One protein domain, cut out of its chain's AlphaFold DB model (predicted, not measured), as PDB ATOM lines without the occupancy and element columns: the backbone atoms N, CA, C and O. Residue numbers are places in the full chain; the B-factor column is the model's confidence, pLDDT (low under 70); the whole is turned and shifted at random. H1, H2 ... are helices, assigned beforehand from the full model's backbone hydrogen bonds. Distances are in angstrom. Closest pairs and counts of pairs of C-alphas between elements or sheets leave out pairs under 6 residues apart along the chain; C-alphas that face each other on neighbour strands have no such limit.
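This is residues 19 to 70 of the 81 residues of the protein "IclR family transcriptional regulator" of Xylella fastidiosa subsp. multiplex (UniProt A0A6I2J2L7). One longer helix, H3, has two short helices packed on it at different places along its length: H1 crosses its second half, and H2 meets its first residues at a steep angle. A loop of 16 residues, 40 to 55, swings out from the end of H2 and folds back to the beginning of H3. The printed part has 52 residues with three named helices, in the order H1, H2, H3 along the chain, and no named strand; the class is all helix. The whole is compact, with a radius of gyration of the C-alphas of 10.1 A, and rounded, with spans of 27 by 25 by 15 A.

H3, the longest helix, holds residues 56 to 69 and measures 19.7 A from first to last C-alpha. It begins at C-alpha 56 at (-0.783, 10.978, -9.132) and ends at C-alpha 69 at (-13.174, -2.477, -1.883). H1 holds residues 22 to 28 and is 10.2 A long, with C-alpha 22 at (-4.904, 5.621, 5.443). H2 holds residues 33 to 39 and is 9.9 A long.

H3 touches both other helices. H1 touches H3 at residues 63 to 67 of H3 alone; the closest C-alphas, those of Arg 25 and Val 63, are 6.0 A apart. The lines of H1 and H3 stand at 78 degrees, about perpendicular. H2 touches H3 at residues 56 to 60 of H3 alone; here the closest C-alphas are those of Leu 33 and Phe 60, 6.4 A apart. H2 and H3 run opposite ways at a steep tilt of 61 degrees. H1 and H2 are close but not clearly touching, with 1 pair of C-alphas within 8 A, those of Leu 28 and Leu 36 at 7.7 A. Their lines are only just about perpendicular, at 72 degrees. In H1, H2 and H3 every pair of backbone O of residue i and N of residue i+4 is within hydrogen-bond range.

The two C-alphas farthest apart are those of Glu 42 and Gly 70, at 28.2 A, while the first and last printed C-alphas, His 19 and Gly 70, are 17.3 A apart. The link from H1 to H2 is tight, with 4 residues between them, and the link from H2 to H3 is long, with 16. The C-alphas of that long link, residues 40 to 55, lie 7 to 14 A from the mean of all C-alphas. The printed part has no cut. The mean pLDDT of the printed part is 95.6, and no printed residue is under 70.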
ATOM      1  N   HIS A  19      -1.724  11.534   0.724       95.19
ATOM      2  CA  HIS A  19      -1.408  10.407  -0.162       95.19
ATOM      3  C   HIS A  19      -0.635   9.272   0.521       95.19
ATOM      4  O   HIS A  19      -0.596   8.164  -0.006       95.19
ATOM      5  N   ALA A  20      -0.030   9.532   1.682       93.44
ATOM      6  CA  ALA A  20       0.772   8.561   2.422       93.44
ATOM      7  C   ALA A  20       0.108   8.105   3.732       93.44
ATOM      8  O   ALA A  20       0.744   7.451   4.558       93.44
ATOM      9  N   THR A  21      -1.171   8.428   3.945       92.94
ATOM     10  CA  THR A  21      -1.916   8.002   5.137       92.94
ATOM     11  C   THR A  21      -3.204   7.284   4.761       92.94
ATOM     12  O   THR A  21      -3.835   7.581   3.751       92.94
ATOM     13  N   VAL A  22      -3.627   6.341   5.607       92.75
ATOM     14  CA  VAL A  22      -4.904   5.621   5.443       92.75
ATOM     15  C   VAL A  22      -6.077   6.601   5.424       92.75
ATOM     16  O   VAL A  22      -6.878   6.581   4.499       92.75
ATOM     17  N   LEU A  23      -6.144   7.499   6.412       93.50
ATOM     18  CA  LEU A  23      -7.208   8.501   6.494       93.50
ATOM     19  C   LEU A  23      -7.166   9.486   5.325       93.50
ATOM     20  O   LEU A  23      -8.209   9.843   4.792       93.50
ATOM     21  N   GLY A  24      -5.973   9.913   4.912       95.12
ATOM     22  CA  GLY A  24      -5.827  10.808   3.775       95.12
ATOM     23  C   GLY A  24      -6.318  10.181   2.475       95.12
ATOM     24  O   GLY A  24      -7.014  10.858   1.728       95.12
ATOM     25  N   ARG A  25      -6.063   8.886   2.241       96.00
ATOM     26  CA  ARG A  25      -6.623   8.176   1.081       96.00
ATOM     27  C   ARG A  25      -8.146   8.175   1.073       96.00
ATOM     28  O   ARG A  25      -8.697   8.546   0.046       96.00
ATOM     29  N   ILE A  26      -8.802   7.912   2.210       96.38
ATOM     30  CA  ILE A  26     -10.275   7.988   2.327       96.38
ATOM     31  C   ILE A  26     -10.791   9.358   1.864       96.38
ATOM     32  O   ILE A  26     -11.756   9.445   1.113       96.38
ATOM     33  N   LEU A  27     -10.124  10.443   2.270       96.62
ATOM     34  CA  LEU A  27     -10.517  11.803   1.880       96.62
ATOM     35  C   LEU A  27     -10.349  12.084   0.376       96.62
ATOM     36  O   LEU A  27     -10.949  13.028  -0.135       96.62
ATOM     37  N   LEU A  28      -9.526  11.302  -0.326       97.69
ATOM     38  CA  LEU A  28      -9.200  11.488  -1.741       97.69
ATOM     39  C   LEU A  28     -10.031  10.590  -2.680       97.69
ATOM     40  O   LEU A  28     -10.034  10.839  -3.885       97.69
ATOM     41  N   GLU A  29     -10.748   9.582  -2.170       97.25
ATOM     42  CA  GLU A  29     -11.478   8.570  -2.967       97.25
ATOM     43  C   GLU A  29     -12.569   9.146  -3.890       97.25
ATOM     44  O   GLU A  29     -12.897   8.558  -4.928       97.25
ATOM     45  N   ASP A  30     -13.136  10.298  -3.525       96.12
ATOM     46  CA  ASP A  30     -14.183  10.989  -4.287       96.12
ATOM     47  C   ASP A  30     -13.659  11.924  -5.378       96.12
ATOM     48  O   ASP A  30     -14.442  12.481  -6.153       96.12
ATOM     49  N   LEU A  31     -12.342  12.084  -5.479       98.00
ATOM     50  CA  LEU A  31     -11.749  12.966  -6.468       98.00
ATOM     51  C   LEU A  31     -11.576  12.263  -7.810       98.00
ATOM     52  O   LEU A  31     -11.065  11.148  -7.923       98.00
ATOM     53  N   THR A  32     -11.949  12.976  -8.866       98.19
ATOM     54  CA  THR A  32     -11.595  12.604 -10.235       98.19
ATOM     55  C   THR A  32     -10.097  12.807 -10.474       98.19
ATOM     56  O   THR A  32      -9.461  13.647  -9.836       98.19
ATOM     57  N   LEU A  33      -9.522  12.102 -11.454       97.81
ATOM     58  CA  LEU A  33      -8.106  12.259 -11.806       97.81
ATOM     59  C   LEU A  33      -7.701  13.724 -12.105       97.81
ATOM     60  O   LEU A  33      -6.648  14.145 -11.624       97.81
ATOM     61  N   PRO A  34      -8.495  14.545 -12.829       98.25
ATOM     62  CA  PRO A  34      -8.179  15.963 -13.005       98.25
ATOM     63  C   PRO A  34      -8.148  16.762 -11.695       98.25
ATOM     64  O   PRO A  34      -7.268  17.602 -11.525       98.25
ATOM     65  N   GLN A  35      -9.064  16.496 -10.759       98.38
ATOM     66  CA  GLN A  35      -9.055  17.146  -9.441       98.38
ATOM     67  C   GLN A  35      -7.833  16.720  -8.624       98.38
ATOM     68  O   GLN A  35      -7.197  17.557  -7.990       98.38
ATOM     69  N   LEU A  36      -7.461  15.440  -8.694       97.75
ATOM     70  CA  LEU A  36      -6.271  14.917  -8.029       97.75
ATOM     71  C   LEU A  36      -4.992  15.577  -8.574       97.75
ATOM     72  O   LEU A  36      -4.147  16.005  -7.798       97.75
ATOM     73  N   ARG A  37      -4.881  15.748  -9.900       97.50
ATOM     74  CA  ARG A  37      -3.762  16.466 -10.544       97.50
ATOM     75  C   ARG A  37      -3.720  17.954 -10.209       97.50
ATOM     76  O   ARG A  37      -2.647  18.536 -10.184       97.50
ATOM     77  N   ALA A  38      -4.869  18.575  -9.951       97.88
ATOM     78  CA  ALA A  38      -4.906  19.958  -9.486       97.88
ATOM     79  C   ALA A  38      -4.382  20.097  -8.043       97.88
ATOM     80  O   ALA A  38      -3.799  21.126  -7.712       97.88
ATOM     81  N   LEU A  39      -4.574  19.076  -7.197       97.06
ATOM     82  CA  LEU A  39      -4.040  19.039  -5.828       97.06
ATOM     83  C   LEU A  39      -2.556  18.659  -5.769       97.06
ATOM     84  O   LEU A  39      -1.852  19.124  -4.877       97.06
ATOM     85  N   TYR A  40      -2.103  17.827  -6.706       97.00
ATOM     86  CA  TYR A  40      -0.731  17.337  -6.817       97.00
ATOM     87  C   TYR A  40      -0.165  17.697  -8.199       97.00
ATOM     88  O   TYR A  40      -0.168  16.852  -9.100       97.00
ATOM     89  N   PRO A  41       0.245  18.960  -8.417       94.38
ATOM     90  CA  PRO A  41       0.723  19.421  -9.719       94.38
ATOM     91  C   PRO A  41       2.107  18.871 -10.096       94.38
ATOM     92  O   PRO A  41       2.505  18.975 -11.256       94.38
ATOM     93  N   GLU A  42       2.856  18.317  -9.145       93.81
ATOM     94  CA  GLU A  42       4.190  17.775  -9.370       93.81
ATOM     95  C   GLU A  42       4.161  16.408 -10.075       93.81
ATOM     96  O   GLU A  42       3.313  15.555  -9.813       93.81
ATOM     97  N   ASP A  43       5.170  16.147 -10.914       87.69
ATOM     98  CA  ASP A  43       5.306  14.869 -11.630       87.69
ATOM     99  C   ASP A  43       5.513  13.665 -10.692       87.69
ATOM    100  O   ASP A  43       5.232  12.521 -11.060       87.69
ATOM    101  N   LYS A  44       6.050  13.908  -9.489       95.50
ATOM    102  CA  LYS A  44       6.370  12.880  -8.493       95.50
ATOM    103  C   LYS A  44       5.869  13.284  -7.117       95.50
ATOM    104  O   LYS A  44       6.085  14.409  -6.679       95.50
ATOM    105  N   LEU A  45       5.286  12.316  -6.422       95.50
ATOM    106  CA  LEU A  45       4.890  12.441  -5.028       95.50
ATOM    107  C   LEU A  45       6.057  12.076  -4.110       95.50
ATOM    108  O   LEU A  45       6.840  11.162  -4.391       95.50
ATOM    109  N   GLU A  46       6.149  12.768  -2.977       94.19
ATOM    110  CA  GLU A  46       7.082  12.391  -1.920       94.19
ATOM    111  C   GLU A  46       6.748  10.983  -1.410       94.19
ATOM    112  O   GLU A  46       5.596  10.670  -1.106       94.19
ATOM    113  N   THR A  47       7.758  10.117  -1.354       91.25
ATOM    114  CA  THR A  47       7.609   8.701  -1.006       91.25
ATOM    115  C   THR A  47       8.181   8.466   0.390       91.25
ATOM    116  O   THR A  47       9.363   8.711   0.606       91.25
ATOM    117  N   PHE A  48       7.369   7.954   1.320       90.00
ATOM    118  CA  PHE A  48       7.774   7.707   2.716       90.00
ATOM    119  C   PHE A  48       8.013   6.222   3.015       90.00
ATOM    120  O   PHE A  48       8.637   5.868   4.009       90.00
ATOM    121  N   SER A  49       7.516   5.341   2.148       87.50
ATOM    122  CA  SER A  49       7.633   3.890   2.257       87.50
ATOM    123  C   SER A  49       7.484   3.238   0.875       87.50
ATOM    124  O   SER A  49       6.995   3.885  -0.056       87.50
ATOM    125  N   PRO A  50       7.803   1.939   0.726       89.12
ATOM    126  CA  PRO A  50       7.524   1.200  -0.508       89.12
ATOM    127  C   PRO A  50       6.044   1.183  -0.918       89.12
ATOM    128  O   PRO A  50       5.749   0.988  -2.093       89.12
ATOM    129  N   SER A  51       5.123   1.386   0.033       87.44
ATOM    130  CA  SER A  51       3.676   1.422  -0.203       87.44
ATOM    131  C   SER A  51       3.142   2.821  -0.530       87.44
ATOM    132  O   SER A  51       1.953   2.961  -0.806       87.44
ATOM    133  N   THR A  52       3.978   3.863  -0.467       92.44
ATOM    134  CA  THR A  52       3.559   5.220  -0.836       92.44
ATOM    135  C   THR A  52       3.518   5.333  -2.367       92.44
ATOM    136  O   THR A  52       4.516   4.988  -3.010       92.44
ATOM    137  N   PRO A  53       2.414   5.810  -2.974       95.19
ATOM    138  CA  PRO A  53       2.347   5.994  -4.421       95.19
ATOM    139  C   PRO A  53       3.341   7.068  -4.867       95.19
ATOM    140  O   PRO A  53       3.491   8.100  -4.212       95.19
ATOM    141  N   LYS A  54       4.012   6.835  -5.995       96.75
ATOM    142  CA  LYS A  54       5.072   7.715  -6.515       96.75
ATOM    143  C   LYS A  54       4.540   8.768  -7.475       96.75
ATOM    144  O   LYS A  54       5.222   9.755  -7.739       96.75
ATOM    145  N   THR A  55       3.347   8.553  -8.022       97.94
ATOM    146  CA  THR A  55       2.719   9.436  -9.008       97.94
ATOM    147  C   THR A  55       1.239   9.631  -8.706       97.94
ATOM    148  O   THR A  55       0.610   8.813  -8.035       97.94
ATOM    149  N   VAL A  56       0.657  10.701  -9.251       97.88
ATOM    150  CA  VAL A  56      -0.783  10.978  -9.132       97.88
ATOM    151  C   VAL A  56      -1.628   9.878  -9.773       97.88
ATOM    152  O   VAL A  56      -2.699   9.561  -9.270       97.88
ATOM    153  N   ASN A  57      -1.145   9.267 -10.858       97.88
ATOM    154  CA  ASN A  57      -1.840   8.146 -11.486       97.88
ATOM    155  C   ASN A  57      -1.840   6.913 -10.566       97.88
ATOM    156  O   ASN A  57      -2.894   6.329 -10.356       97.88
ATOM    157  N   GLU A  58      -0.696   6.567  -9.960       97.81
ATOM    158  CA  GLU A  58      -0.625   5.470  -8.980       97.81
ATOM    159  C   GLU A  58      -1.524   5.732  -7.765       97.81
ATOM    160  O   GLU A  58      -2.208   4.826  -7.294       97.81
ATOM    161  N   LEU A  59      -1.549   6.974  -7.268       97.44
ATOM    162  CA  LEU A  59      -2.442   7.372  -6.180       97.44
ATOM    163  C   LEU A  59      -3.910   7.234  -6.594       97.44
ATOM    164  O   LEU A  59      -4.703   6.715  -5.815       97.44
ATOM    165  N   PHE A  60      -4.269   7.675  -7.801       98.25
ATOM    166  CA  PHE A  60      -5.627   7.556  -8.322       98.25
ATOM    167  C   PHE A  60      -6.061   6.091  -8.407       98.25
ATOM    168  O   PHE A  60      -7.098   5.735  -7.852       98.25
ATOM    169  N   ASP A  61      -5.248   5.231  -9.019       98.00
ATOM    170  CA  ASP A  61      -5.541   3.799  -9.126       98.00
ATOM    171  C   ASP A  61      -5.700   3.160  -7.738       98.00
ATOM    172  O   ASP A  61      -6.622   2.373  -7.507       98.00
ATOM    173  N   MET A  62      -4.846   3.550  -6.788       96.69
ATOM    174  CA  MET A  62      -4.897   3.088  -5.403       96.69
ATOM    175  C   MET A  62      -6.204   3.488  -4.703       96.69
ATOM    176  O   MET A  62      -6.886   2.609  -4.175       96.69
ATOM    177  N   VAL A  63      -6.593   4.768  -4.728       97.38
ATOM    178  CA  VAL A  63      -7.816   5.226  -4.038       97.38
ATOM    179  C   VAL A  63      -9.090   4.729  -4.724       97.38
ATOM    180  O   VAL A  63     -10.085   4.465  -4.056       97.38
ATOM    181  N   GLN A  64      -9.080   4.516  -6.044       98.12
ATOM    182  CA  GLN A  64     -10.215   3.880  -6.720       98.12
ATOM    183  C   GLN A  64     -10.345   2.399  -6.336       98.12
ATOM    184  O   GLN A  64     -11.461   1.910  -6.143       98.12
ATOM    185  N   ALA A  65      -9.225   1.691  -6.162       96.94
ATOM    186  CA  ALA A  65      -9.236   0.320  -5.660       96.94
ATOM    187  C   ALA A  65      -9.715   0.240  -4.199       96.94
ATOM    188  O   ALA A  65     -10.454  -0.686  -3.856       96.94
ATOM    189  N   ASP A  66      -9.333   1.198  -3.349       96.94
ATOM    190  CA  ASP A  66      -9.837   1.304  -1.973       96.94
ATOM    191  C   ASP A  66     -11.351   1.544  -1.951       96.94
ATOM    192  O   ASP A  66     -12.093   0.802  -1.300       96.94
ATOM    193  N   ARG A  67     -11.826   2.509  -2.749       96.56
ATOM    194  CA  ARG A  67     -13.247   2.832  -2.893       96.56
ATOM    195  C   ARG A  67     -14.062   1.620  -3.337       96.56
ATOM    196  O   ARG A  67     -15.110   1.332  -2.764       96.56
ATOM    197  N   GLN A  68     -13.589   0.897  -4.356       97.19
ATOM    198  CA  GLN A  68     -14.265  -0.302  -4.863       97.19
ATOM    199  C   GLN A  68     -14.323  -1.411  -3.804       97.19
ATOM    200  O   GLN A  68     -15.293  -2.167  -3.739       97.19
ATOM    201  N   ARG A  69     -13.281  -1.509  -2.977       96.31
ATOM    202  CA  ARG A  69     -13.174  -2.477  -1.883       96.31
ATOM    203  C   ARG A  69     -14.021  -2.088  -0.665       96.31
ATOM    204  O   ARG A  69     -14.450  -2.975   0.070       96.31
ATOM    205  N   GLY A  70     -14.267  -0.793  -0.460       96.44
ATOM    206  CA  GLY A  70     -15.053  -0.233   0.643       96.44
ATOM    207  C   GLY A  70     -14.270  -0.017   1.942       96.44
ATOM    208  O   GLY A  70     -14.881   0.210   2.985       96.44
TER     209      GLY A  70